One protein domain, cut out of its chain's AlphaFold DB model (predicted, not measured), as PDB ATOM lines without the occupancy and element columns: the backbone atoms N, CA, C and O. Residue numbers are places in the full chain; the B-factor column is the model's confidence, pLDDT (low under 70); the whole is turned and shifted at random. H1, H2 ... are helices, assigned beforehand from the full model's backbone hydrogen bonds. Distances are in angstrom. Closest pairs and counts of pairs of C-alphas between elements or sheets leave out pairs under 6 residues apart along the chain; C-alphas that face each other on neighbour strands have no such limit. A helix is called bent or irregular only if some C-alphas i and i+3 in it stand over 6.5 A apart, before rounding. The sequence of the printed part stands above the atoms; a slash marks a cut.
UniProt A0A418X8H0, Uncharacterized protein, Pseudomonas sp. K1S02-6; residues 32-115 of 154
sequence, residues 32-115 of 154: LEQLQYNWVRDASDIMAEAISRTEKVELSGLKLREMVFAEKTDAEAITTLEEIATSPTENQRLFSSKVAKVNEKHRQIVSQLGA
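What this domain is: This is residues 32 to 115 of the 154 residues of an uncharacterized protein of Pseudomonas sp. K1S02-6 (UniProt A0A418X8H0). Two long helices, H1 and H4, lie side by side and run opposite ways, and together they make the long axis of the domain. The shorter H3 crosses this pair slantwise on one side, from residues 33 to 43 of H1 to residues 96 to 103 of H4, while the still shorter H2 packs nearly at right angles on residues 40 to 49 of H1, apart from H4. The printed part has 84 residues with four named helices, in the order H1, H2, H3, H4, and no named strand; its class is all helix. It is compact, with a radius of gyration of the C-alphas of 12.5 A, yet elongated in outline, the C-alphas spanning 43 by 22 by 17 A.

How they stand to each other: Begin with H1, residues 32 to 55, which is the hub and touches three other helices. Look next at H4, residues 93 to 111: it touches H1 at a shallow tilt of 15 degrees, and the two run opposite ways. Their closest C-alphas are those of Ala 43 and Val 99, 5.8 A apart. H4 is irregular, with the C-alphas of Leu 94 and Ser 97 7.6 A apart, and its line is a rough one. Turn then to H3, residues 74 to 86, which touches residues 33 to 43 of H1 alone. The closest C-alphas of that pair, Gln 36 and Asp 74, are 5.7 A apart; H1 and H3 run the same way at a steep tilt of 48 degrees. With its residues 81 to 86 alone, H3 touches residues 96 to 103 of H4, and the closest C-alphas are those of Ala 85 and Ser 96, 4.8 A apart. H3 and H4 run opposite ways at a steep tilt of 53 degrees. H2, residues 61 to 69, touches residues 40 to 49 of H1 alone, where the C-alphas of Asp 45 and Gly 61 come closest, at 3.8 A. Their lines are about perpendicular, at 76 degrees. H2 and H3 are close but not clearly touching, with the closest C-alphas, Phe 69 and Ala 77, 6.0 A apart and the lines about perpendicular at 88 degrees. H2 and H4 are apart. The helix packing is mostly crossed: of the four pairs that touch, one is at a shallow tilt. In H1, H2 and H3 every backbone O i to N i+4 pair is within hydrogen-bond range; in H4 it is 13 of 15.

Where its parts are: Find C-alpha 32 at (-16.816, 34.324, -20.696); from there H1, the longest helix with 24 residues, runs 34.1 A to C-alpha 55 at (-18.151, 10.099, -44.612). Go on to Gly 61, where H2 begins; its 9 residues end at Phe 69. H3 covers 13 residues, from Asp 74 to Thr 86, 18.4 A from first to last C-alpha. H4 has 19 residues, from Arg 93 over 26.6 A to Ser 111, whose C-alpha is at (-7.304, 30.294, -17.314).

The domain as a whole: The two C-alphas farthest apart are those of Lys 56 and Ala 115, at 42.8 A, whereas those of the first and last printed residues, Leu 32 and Ala 115, are 13.3 A apart. The printed part runs from residue 32 to 115 of a chain of 154 and has no cut. No link is long: those from H1 to H2 and from H2 to H3 are tight, with 5 and 4 residues, and the link from H3 to H4 is short, with 6. Read the B-factor column for the model's confidence: the mean pLDDT of the printed part is 90.7, and no printed residue is under 70.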
ATOM      1  N   LEU A  32     -16.914  35.785 -20.721       87.38
ATOM      2  CA  LEU A  32     -16.816  34.324 -20.696       87.38
ATOM      3  C   LEU A  32     -17.729  33.686 -21.753       87.38
ATOM      4  O   LEU A  32     -17.330  32.719 -22.387       87.38
ATOM      5  N   GLU A  33     -18.905  34.266 -21.987       87.31
ATOM      6  CA  GLU A  33     -19.876  33.776 -22.969       87.31
ATOM      7  C   GLU A  33     -19.301  33.770 -24.389       87.31
ATOM      8  O   GLU A  33     -19.374  32.757 -25.076       87.31
ATOM      9  N   GLN A  34     -18.627  34.845 -24.814       88.00
ATOM     10  CA  GLN A  34     -17.969  34.882 -26.127       88.00
ATOM     11  C   GLN A  34     -16.861  33.827 -26.254       88.00
ATOM     12  O   GLN A  34     -16.681  33.230 -27.316       88.00
ATOM     13  N   LEU A  35     -16.116  33.581 -25.173       90.25
ATOM     14  CA  LEU A  35     -15.082  32.545 -25.127       90.25
ATOM     15  C   LEU A  35     -15.677  31.144 -25.262       90.25
ATOM     16  O   LEU A  35     -15.153  30.339 -26.029       90.25
ATOM     17  N   GLN A  36     -16.771  30.870 -24.554       92.19
ATOM     18  CA  GLN A  36     -17.469  29.590 -24.621       92.19
ATOM     19  C   GLN A  36     -18.116  29.374 -25.993       92.19
ATOM     20  O   GLN A  36     -17.937  28.315 -26.590       92.19
ATOM     21  N   TYR A  37     -18.763  30.399 -26.547       90.88
ATOM     22  CA  TYR A  37     -19.326  30.362 -27.895       90.88
ATOM     23  C   TYR A  37     -18.264  30.027 -28.951       90.88
ATOM     24  O   TYR A  37     -18.474  29.155 -29.798       90.88
ATOM     25  N   ASN A  38     -17.111  30.705 -28.893       93.00
ATOM     26  CA  ASN A  38     -16.002  30.461 -29.814       93.00
ATOM     27  C   ASN A  38     -15.407  29.064 -29.626       93.00
ATOM     28  O   ASN A  38     -15.057  28.428 -30.614       93.00
ATOM     29  N   TRP A  39     -15.348  28.564 -28.391       94.00
ATOM     30  CA  TRP A  39     -14.903  27.202 -28.113       94.00
ATOM     31  C   TRP A  39     -15.806  26.174 -28.788       94.00
ATOM     32  O   TRP A  39     -15.329  25.345 -29.566       94.00
ATOM     33  N   VAL A  40     -17.115  26.251 -28.552       94.31
ATOM     34  CA  VAL A  40     -18.079  25.320 -29.150       94.31
ATOM     35  C   VAL A  40     -18.047  25.409 -30.674       94.31
ATOM     36  O   VAL A  40     -18.098  24.378 -31.349       94.31
ATOM     37  N   ARG A  41     -17.913  26.617 -31.231       94.44
ATOM     38  CA  ARG A  41     -17.792  26.830 -32.678       94.44
ATOM     39  C   ARG A  41     -16.537  26.171 -33.254       94.44
ATOM     40  O   ARG A  41     -16.668  25.336 -34.141       94.44
ATOM     41  N   ASP A  42     -15.358  26.489 -32.722       94.69
ATOM     42  CA  ASP A  42     -14.077  25.963 -33.210       94.69
ATOM     43  C   ASP A  42     -14.039  24.424 -33.109       94.69
ATOM     44  O   ASP A  42     -13.566  23.735 -34.015       94.69
ATOM     45  N   ALA A  43     -14.589  23.856 -32.030       94.25
ATOM     46  CA  ALA A  43     -14.697  22.409 -31.876       94.25
ATOM     47  C   ALA A  43     -15.673  21.786 -32.887       94.25
ATOM     48  O   ALA A  43     -15.382  20.729 -33.451       94.25
ATOM     49  N   SER A  44     -16.806  22.443 -33.147       93.75
ATOM     50  CA  SER A  44     -17.797  21.974 -34.122       93.75
ATOM     51  C   SER A  44     -17.251  21.993 -35.546       93.75
ATOM     52  O   SER A  44     -17.482  21.041 -36.288       93.75
ATOM     53  N   ASP A  45     -16.470  23.012 -35.910       94.50
ATOM     54  CA  ASP A  45     -15.794  23.090 -37.209       94.50
ATOM     55  C   ASP A  45     -14.798  21.936 -37.395       94.50
ATOM     56  O   ASP A  45     -14.790  21.284 -38.438       94.50
ATOM     57  N   ILE A  46     -14.013  21.608 -36.363       92.44
ATOM     58  CA  ILE A  46     -13.082  20.473 -36.411       92.44
ATOM     59  C   ILE A  46     -13.808  19.134 -36.536       92.44
ATOM     60  O   ILE A  46     -13.367  18.262 -37.292       92.44
ATOM     61  N   MET A  47     -14.884  18.940 -35.773       92.44
ATOM     62  CA  MET A  47     -15.676  17.711 -35.848       92.44
ATOM     63  C   MET A  47     -16.321  17.570 -37.224       92.44
ATOM     64  O   MET A  47     -16.241  16.500 -37.823       92.44
ATOM     65  N   ALA A  48     -16.885  18.654 -37.756       93.00
ATOM     66  CA  ALA A  48     -17.505  18.664 -39.070       93.00
ATOM     67  C   ALA A  48     -16.486  18.380 -40.175       93.00
ATOM     68  O   ALA A  48     -16.746  17.548 -41.037       93.00
ATOM     69  N   GLU A  49     -15.293  18.975 -40.109       92.00
ATOM     70  CA  GLU A  49     -14.216  18.690 -41.055       92.00
ATOM     71  C   GLU A  49     -13.785  17.215 -41.000       92.00
ATOM     72  O   GLU A  49     -13.573  16.581 -42.036       92.00
ATOM     73  N   ALA A  50     -13.655  16.642 -39.801       89.00
ATOM     74  CA  ALA A  50     -13.268  15.245 -39.641       89.00
ATOM     75  C   ALA A  50     -14.340  14.276 -40.166       89.00
ATOM     76  O   ALA A  50     -14.005  13.338 -40.888       89.00
ATOM     77  N   ILE A  51     -15.612  14.523 -39.846       88.38
ATOM     78  CA  ILE A  51     -16.747  13.712 -40.310       88.38
ATOM     79  C   ILE A  51     -16.902  13.846 -41.823       88.38
ATOM     80  O   ILE A  51     -16.999  12.841 -42.519       88.38
ATOM     81  N   SER A  52     -16.823  15.067 -42.353       89.81
ATOM     82  CA  SER A  52     -16.941  15.334 -43.786       89.81
ATOM     83  C   SER A  52     -15.879  14.591 -44.598       89.81
ATOM     84  O   SER A  52     -16.189  13.973 -45.618       89.81
ATOM     85  N   ARG A  53     -14.631  14.562 -44.111       88.06
ATOM     86  CA  ARG A  53     -13.540  13.812 -44.751       88.06
ATOM     87  C   ARG A  53     -13.754  12.298 -44.723       88.06
ATOM     88  O   ARG A  53     -13.404  11.636 -45.698       88.06
ATOM     89  N   THR A  54     -14.289  11.751 -43.634       85.06
ATOM     90  CA  THR A  54     -14.481  10.299 -43.490       85.06
ATOM     91  C   THR A  54     -15.725   9.810 -44.228       85.06
ATOM     92  O   THR A  54     -15.663   8.820 -44.951       85.06
ATOM     93  N   GLU A  55     -16.847  10.512 -44.081       84.38
ATOM     94  CA  GLU A  55     -18.151  10.099 -44.612       84.38
ATOM     95  C   GLU A  55     -18.425  10.642 -46.023       84.38
ATOM     96  O   GLU A  55     -19.408  10.255 -46.649       84.38
ATOM     97  N   LYS A  56     -17.546  11.506 -46.559       83.88
ATOM     98  CA  LYS A  56     -17.703  12.193 -47.858       83.88
ATOM     99  C   LYS A  56     -19.008  12.992 -47.971       83.88
ATOM    100  O   LYS A  56     -19.541  13.170 -49.065       83.88
ATOM    101  N   VAL A  57     -19.513  13.484 -46.843       85.44
ATOM    102  CA  VAL A  57     -20.698  14.346 -46.766       85.44
ATOM    103  C   VAL A  57     -20.243  15.784 -46.557       85.44
ATOM    104  O   VAL A  57     -19.361  16.035 -45.742       85.44
ATOM    105  N   GLU A  58     -20.840  16.750 -47.254       83.38
ATOM    106  CA  GLU A  58     -20.616  18.162 -46.933       83.38
ATOM    107  C   GLU A  58     -21.315  18.510 -45.615       83.38
ATOM    108  O   GLU A  58     -22.545  18.563 -45.524       83.38
ATOM    109  N   LEU A  59     -20.510  18.738 -44.576       87.44
ATOM    110  CA  LEU A  59     -20.979  19.130 -43.259       87.44
ATOM    111  C   LEU A  59     -20.206  20.361 -42.792       87.44
ATOM    112  O   LEU A  59     -18.981  20.341 -42.718       87.44
ATOM    113  N   SER A  60     -20.928  21.437 -42.478       90.38
ATOM    114  CA  SER A  60     -20.356  22.630 -41.852       90.38
ATOM    115  C   SER A  60     -20.396  22.504 -40.330       90.38
ATOM    116  O   SER A  60     -21.296  21.862 -39.780       90.38
ATOM    117  N   GLY A  61     -19.458  23.146 -39.626       87.31
ATOM    118  CA  GLY A  61     -19.469  23.151 -38.160       87.31
ATOM    119  C   GLY A  61     -20.696  23.838 -37.577       87.31
ATOM    120  O   GLY A  61     -21.194  23.410 -36.542       87.31
ATOM    121  N   LEU A  62     -21.266  24.822 -38.279       87.81
ATOM    122  CA  LEU A  62     -22.514  25.473 -37.875       87.81
ATOM    123  C   LEU A  62     -23.702  24.498 -37.915       87.81
ATOM    124  O   LEU A  62     -24.441  24.394 -36.942       87.81
ATOM    125  N   LYS A  63     -23.817  23.696 -38.983       90.12
ATOM    126  CA  LYS A  63     -24.848  22.654 -39.089       90.12
ATOM    127  C   LYS A  63     -24.624  21.529 -38.076       90.12
ATOM    128  O   LYS A  63     -25.578  21.032 -37.489       90.12
ATOM    129  N   LEU A  64     -23.372  21.135 -37.836       89.94
ATOM    130  CA  LEU A  64     -23.050  20.161 -36.790       89.94
ATOM    131  C   LEU A  64     -23.420  20.692 -35.401       89.94
ATOM    132  O   LEU A  64     -23.993  19.954 -34.605       89.94
ATOM    133  N   ARG A  65     -23.157  21.972 -35.126       90.19
ATOM    134  CA  ARG A  65     -23.551  22.619 -33.876       90.19
ATOM    135  C   ARG A  65     -25.064  22.613 -33.690       90.19
ATOM    136  O   ARG A  65     -25.522  22.283 -32.605       90.19
ATOM    137  N   GLU A  66     -25.831  22.923 -34.730       90.06
ATOM    138  CA  GLU A  66     -27.294  22.841 -34.679       90.06
ATOM    139  C   GLU A  66     -27.787  21.407 -34.437       90.06
ATOM    140  O   GLU A  66     -28.709  21.192 -33.662       90.06
ATOM    141  N   MET A  67     -27.157  20.395 -35.033       87.75
ATOM    142  CA  MET A  67     -27.586  19.004 -34.835       87.75
ATOM    143  C   MET A  67     -27.203  18.435 -33.463       87.75
ATOM    144  O   MET A  67     -27.941  17.625 -32.911       87.75
ATOM    145  N   VAL A  68     -26.037  18.809 -32.926       87.50
ATOM    146  CA  VAL A  68     -25.446  18.169 -31.734       87.50
ATOM    147  C   VAL A  68     -25.632  19.008 -30.466       87.50
ATOM    148  O   VAL A  68     -25.714  18.461 -29.365       87.50
ATOM    149  N   PHE A  69     -25.704  20.333 -30.602       92.38
ATOM    150  CA  PHE A  69     -25.669  21.281 -29.487       92.38
ATOM    151  C   PHE A  69     -26.822  22.297 -29.490       92.38
ATOM    152  O   PHE A  69     -26.789  23.197 -28.660       92.38
ATOM    153  N   ALA A  70     -27.840  22.189 -30.358       88.88
ATOM    154  CA  ALA A  70     -28.937  23.173 -30.398       88.88
ATOM    155  C   ALA A  70     -29.691  23.321 -29.069       88.88
ATOM    156  O   ALA A  70     -30.088  24.426 -28.712       88.88
ATOM    157  N   GLU A  71     -29.878  22.221 -28.340       89.56
ATOM    158  CA  GLU A  71     -30.580  22.224 -27.050       89.56
ATOM    159  C   GLU A  71     -29.651  22.480 -25.858       89.56
ATOM    160  O   GLU A  71     -30.120  22.580 -24.726       89.56
ATOM    161  N   LYS A  72     -28.335  22.574 -26.089       89.88
ATOM    162  CA  LYS A  72     -27.341  22.725 -25.026       89.88
ATOM    163  C   LYS A  72     -26.906  24.173 -24.891       89.88
ATOM    164  O   LYS A  72     -26.664  24.870 -25.875       89.88
ATOM    165  N   THR A  73     -26.708  24.603 -23.654       92.31
ATOM    166  CA  THR A  73     -25.939  25.823 -23.390       92.31
ATOM    167  C   THR A  73     -24.482  25.630 -23.822       92.31
ATOM    168  O   THR A  73     -23.982  24.502 -23.856       92.31
ATOM    169  N   ASP A  74     -23.751  26.712 -24.111       89.88
ATOM    170  CA  ASP A  74     -22.335  26.592 -24.495       89.88
ATOM    171  C   ASP A  74     -21.500  25.907 -23.392       89.88
ATOM    172  O   ASP A  74     -20.564  25.166 -23.685       89.88
ATOM    173  N   ALA A  75     -21.872  26.079 -22.118       90.25
ATOM    174  CA  ALA A  75     -21.238  25.389 -20.997       90.25
ATOM    175  C   ALA A  75     -21.457  23.863 -21.041       90.25
ATOM    176  O   ALA A  75     -20.501  23.103 -20.894       90.25
ATOM    177  N   GLU A  76     -22.685  23.406 -21.292       93.44
ATOM    178  CA  GLU A  76     -23.015  21.977 -21.428       93.44
ATOM    179  C   GLU A  76     -22.435  21.362 -22.713       93.44
ATOM    180  O   GLU A  76     -22.065  20.182 -22.764       93.44
ATOM    181  N   ALA A  77     -22.338  22.156 -23.779       93.25
ATOM    182  CA  ALA A  77     -21.650  21.754 -24.994       93.25
ATOM    183  C   ALA A  77     -20.157  21.529 -24.708       93.25
ATOM    184  O   ALA A  77     -19.623  20.491 -25.090       93.25
ATOM    185  N   ILE A  78     -19.505  22.421 -23.954       93.94
ATOM    186  CA  ILE A  78     -18.107  22.250 -23.528       93.94
ATOM    187  C   ILE A  78     -17.924  20.988 -22.686       93.94
ATOM    188  O   ILE A  78     -17.015  20.219 -22.979       93.94
ATOM    189  N   THR A  79     -18.787  20.708 -21.704       94.56
ATOM    190  CA  THR A  79     -18.662  19.462 -20.919       94.56
ATOM    191  C   THR A  79     -18.789  18.220 -21.802       94.56
ATOM    192  O   THR A  79     -18.061  17.251 -21.618       94.56
ATOM    193  N   THR A  80     -19.654  18.270 -22.820       92.69
ATOM    194  CA  THR A  80     -19.777  17.190 -23.814       92.69
ATOM    195  C   THR A  80     -18.504  17.058 -24.659       92.69
ATOM    196  O   THR A  80     -18.040  15.953 -24.929       92.69
ATOM    197  N   LEU A  81     -17.905  18.176 -25.077       93.19
ATOM    198  CA  LEU A  81     -16.639  18.187 -25.816       93.19
ATOM    199  C   LEU A  81     -15.481  17.644 -24.975       93.19
ATOM    200  O   LEU A  81     -14.571  17.012 -25.514       93.19
ATOM    201  N   GLU A  82     -15.489  17.897 -23.668       93.62
ATOM    202  CA  GLU A  82     -14.525  17.324 -22.734       93.62
ATOM    203  C   GLU A  82     -14.706  15.812 -22.612       93.62
ATOM    204  O   GLU A  82     -13.723  15.082 -22.734       93.62
ATOM    205  N   GLU A  83     -15.944  15.334 -22.493       93.38
ATOM    206  CA  GLU A  83     -16.258  13.903 -22.473       93.38
ATOM    207  C   GLU A  83     -15.795  13.195 -23.757       93.38
ATOM    208  O   GLU A  83     -15.136  12.157 -23.692       93.38
ATOM    209  N   ILE A  84     -16.037  13.797 -24.927       91.81
ATOM    210  CA  ILE A  84     -15.549  13.301 -26.227       91.81
ATOM    211  C   ILE A  84     -14.019  13.189 -26.245       91.81
ATOM    212  O   ILE A  84     -13.466  12.269 -26.852       91.81
ATOM    213  N   ALA A  85     -13.314  14.123 -25.606       91.19
ATOM    214  CA  ALA A  85     -11.859  14.104 -25.541       91.19
ATOM    215  C   ALA A  85     -11.330  13.019 -24.583       91.19
ATOM    216  O   ALA A  85     -10.320  12.384 -24.890       91.19
ATOM    217  N   THR A  86     -11.992  12.791 -23.443       91.81
ATOM    218  CA  THR A  86     -11.519  11.871 -22.390       91.81
ATOM    219  C   THR A  86     -12.016  10.439 -22.540       91.81
ATOM    220  O   THR A  86     -11.344   9.501 -22.114       91.81
ATOM    221  N   SER A  87     -13.203  10.234 -23.103       92.69
ATOM    222  CA  SER A  87     -13.846   8.924 -23.239       92.69
ATOM    223  C   SER A  87     -14.583   8.813 -24.579       92.69
ATOM    224  O   SER A  87     -15.803   8.670 -24.612       92.69
ATOM    225  N   PRO A  88     -13.847   8.869 -25.709       91.56
ATOM    226  CA  PRO A  88     -14.457   8.831 -27.027       91.56
ATOM    227  C   PRO A  88     -15.102   7.477 -27.320       91.56
ATOM    228  O   PRO A  88     -14.470   6.422 -27.189       91.56
ATOM    229  N   THR A  89     -16.324   7.524 -27.844       90.31
ATOM    230  CA  THR A  89     -16.925   6.391 -28.562       90.31
ATOM    231  C   THR A  89     -16.122   6.049 -29.823       90.31
ATOM    232  O   THR A  89     -15.296   6.839 -30.287       90.31
ATOM    233  N   GLU A  90     -16.355   4.871 -30.405       87.50
ATOM    234  CA  GLU A  90     -15.605   4.381 -31.571       87.50
ATOM    235  C   GLU A  90     -15.577   5.392 -32.731       87.50
ATOM    236  O   GLU A  90     -14.500   5.739 -33.217       87.50
ATOM    237  N   ASN A  91     -16.730   5.972 -33.072       83.19
ATOM    238  CA  ASN A  91     -16.852   6.967 -34.144       83.19
ATOM    239  C   ASN A  91     -16.190   8.311 -33.784       83.19
ATOM    240  O   ASN A  91     -15.680   9.017 -34.652       83.19
ATOM    241  N   GLN A  92     -16.144   8.662 -32.496       88.44
ATOM    242  CA  GLN A  92     -15.543   9.907 -32.011       88.44
ATOM    243  C   GLN A  92     -14.013   9.855 -31.959       88.44
ATOM    244  O   GLN A  92     -13.368  10.904 -31.984       88.44
ATOM    245  N   ARG A  93     -13.396   8.663 -31.949       89.19
ATOM    246  CA  ARG A  93     -11.924   8.516 -31.962       89.19
ATOM    247  C   ARG A  93     -11.265   9.198 -33.161       89.19
ATOM    248  O   ARG A  93     -10.109   9.607 -33.073       89.19
ATOM    249  N   LEU A  94     -12.005   9.359 -34.259       85.94
ATOM    250  CA  LEU A  94     -11.549  10.026 -35.479       85.94
ATOM    251  C   LEU A  94     -11.216  11.511 -35.266       85.94
ATOM    252  O   LEU A  94     -10.344  12.051 -35.949       85.94
ATOM    253  N   PHE A  95     -11.882  12.173 -34.318       89.56
ATOM    254  CA  PHE A  95     -11.717  13.604 -34.059       89.56
ATOM    255  C   PHE A  95     -11.400  13.950 -32.604       89.56
ATOM    256  O   PHE A  95     -11.001  15.085 -32.344       89.56
ATOM    257  N   SER A  96     -11.494  13.002 -31.671       92.06
ATOM    258  CA  SER A  96     -11.263  13.233 -30.239       92.06
ATOM    259  C   SER A  96      -9.901  13.861 -29.952       92.06
ATOM    260  O   SER A  96      -9.811  14.792 -29.161       92.06
ATOM    261  N   SER A  97      -8.846  13.438 -30.655       91.94
ATOM    262  CA  SER A  97      -7.506  14.020 -30.503       91.94
ATOM    263  C   SER A  97      -7.430  15.487 -30.944       91.94
ATOM    264  O   SER A  97      -6.704  16.279 -30.342       91.94
ATOM    265  N   LYS A  98      -8.182  15.879 -31.981       92.56
ATOM    266  CA  LYS A  98      -8.248  17.271 -32.443       92.56
ATOM    267  C   LYS A  98      -9.131  18.115 -31.522       92.56
ATOM    268  O   LYS A  98      -8.746  19.232 -31.188       92.56
ATOM    269  N   VAL A  99     -10.257  17.564 -31.066       93.38
ATOM    270  CA  VAL A  99     -11.130  18.193 -30.064       93.38
ATOM    271  C   VAL A  99     -10.368  18.413 -28.757       93.38
ATOM    272  O   VAL A  99     -10.404  19.512 -28.220       93.38
ATOM    273  N   ALA A 100      -9.569  17.443 -28.303       93.62
ATOM    274  CA  ALA A 100      -8.716  17.585 -27.125       93.62
ATOM    275  C   ALA A 100      -7.737  18.766 -27.250       93.62
ATOM    276  O   ALA A 100      -7.561  19.523 -26.298       93.62
ATOM    277  N   LYS A 101      -7.141  18.977 -28.434       94.44
ATOM    278  CA  LYS A 101      -6.269  20.138 -28.691       94.44
ATOM    279  C   LYS A 101      -7.026  21.466 -28.632       94.44
ATOM    280  O   LYS A 101      -6.487  22.438 -28.108       94.44
ATOM    281  N   VAL A 102      -8.251  21.523 -29.159       94.38
ATOM    282  CA  VAL A 102      -9.105  22.722 -29.066       94.38
ATOM    283  C   VAL A 102      -9.515  22.997 -27.628       94.38
ATOM    284  O   VAL A 102      -9.411  24.136 -27.176       94.38
ATOM    285  N   ASN A 103      -9.899  21.956 -26.891       94.19
ATOM    286  CA  ASN A 103     -10.249  22.066 -25.482       94.19
ATOM    287  C   ASN A 103      -9.072  22.606 -24.672       94.19
ATOM    288  O   ASN A 103      -9.247  23.549 -23.910       94.19
ATOM    289  N   GLU A 104      -7.863  22.082 -24.883       94.94
ATOM    290  CA  GLU A 104      -6.666  22.569 -24.196       94.94
ATOM    291  C   GLU A 104      -6.361  24.036 -24.544       94.94
ATOM    292  O   GLU A 104      -6.146  24.852 -23.648       94.94
ATOM    293  N   LYS A 105      -6.431  24.410 -25.831       94.06
ATOM    294  CA  LYS A 105      -6.255  25.804 -26.275       94.06
ATOM    295  C   LYS A 105      -7.228  26.741 -25.556       94.06
ATOM    296  O   LYS A 105      -6.814  27.771 -25.031       94.06
ATOM    297  N   HIS A 106      -8.516  26.410 -25.519       93.38
ATOM    298  CA  HIS A 106      -9.502  27.273 -24.872       93.38
ATOM    299  C   HIS A 106      -9.421  27.238 -23.350       93.38
ATOM    300  O   HIS A 106      -9.607  28.279 -22.725       93.38
ATOM    301  N   ARG A 107      -9.036  26.111 -22.746       92.38
ATOM    302  CA  ARG A 107      -8.760  26.013 -21.309       92.38
ATOM    303  C   ARG A 107      -7.616  26.946 -20.899       92.38
ATOM    304  O   ARG A 107      -7.726  27.624 -19.879       92.38
ATOM    305  N   GLN A 108      -6.572  27.062 -21.721       92.81
ATOM    306  CA  GLN A 108      -5.491  28.034 -21.520       92.81
ATOM    307  C   GLN A 108      -5.967  29.484 -21.661       92.81
ATOM    308  O   GLN A 108      -5.592  30.337 -20.861       92.81
ATOM    309  N   ILE A 109      -6.827  29.784 -22.637       89.69
ATOM    310  CA  ILE A 109      -7.364  31.145 -22.797       89.69
ATOM    311  C   ILE A 109      -8.270  31.514 -21.611       89.69
ATOM    312  O   ILE A 109      -8.178  32.617 -21.074       89.69
ATOM    313  N   VAL A 110      -9.120  30.587 -21.159       90.50
ATOM    314  CA  VAL A 110     -10.015  30.794 -20.012       90.50
ATOM    315  C   VAL A 110      -9.226  30.926 -18.708       90.50
ATOM    316  O   VAL A 110      -9.558  31.783 -17.892       90.50
ATOM    317  N   SER A 111      -8.151  30.156 -18.510       90.50
ATOM    318  CA  SER A 111      -7.304  30.294 -17.314       90.50
ATOM    319  C   SER A 111      -6.575  31.642 -17.271       90.50
ATOM    320  O   SER A 111      -6.393  32.220 -16.200       90.50
ATOM    321  N   GLN A 112      -6.237  32.197 -18.436       90.62
ATOM    322  CA  GLN A 112      -5.655  33.531 -18.566       90.62
ATOM    323  C   GLN A 112      -6.692  34.660 -18.515       90.62
ATOM    324  O   GLN A 112      -6.305  35.825 -18.428       90.62
ATOM    325  N   LEU A 113      -7.996  34.367 -18.509       88.38
ATOM    326  CA  LEU A 113      -9.057  35.376 -18.582       88.38
ATOM    327  C   LEU A 113      -8.959  36.428 -17.475       88.38
ATOM    328  O   LEU A 113      -9.173  37.612 -17.727       88.38
ATOM    329  N   GLY A 114      -8.604  36.017 -16.255       85.69
ATOM    330  CA  GLY A 114      -8.379  36.945 -15.146       85.69
ATOM    331  C   GLY A 114      -7.224  37.911 -15.422       85.69
ATOM    332  O   GLY A 114      -7.376  39.120 -15.249       85.69
ATOM    333  N   ALA A 115      -6.099  37.395 -15.922       86.69
ATOM    334  CA  ALA A 115      -4.937  38.202 -16.288       86.69
ATOM    335  C   ALA A 115      -5.244  39.140 -17.467       86.69
ATOM    336  O   ALA A 115      -4.888  40.315 -17.418       86.69
TER     337      ALA A 115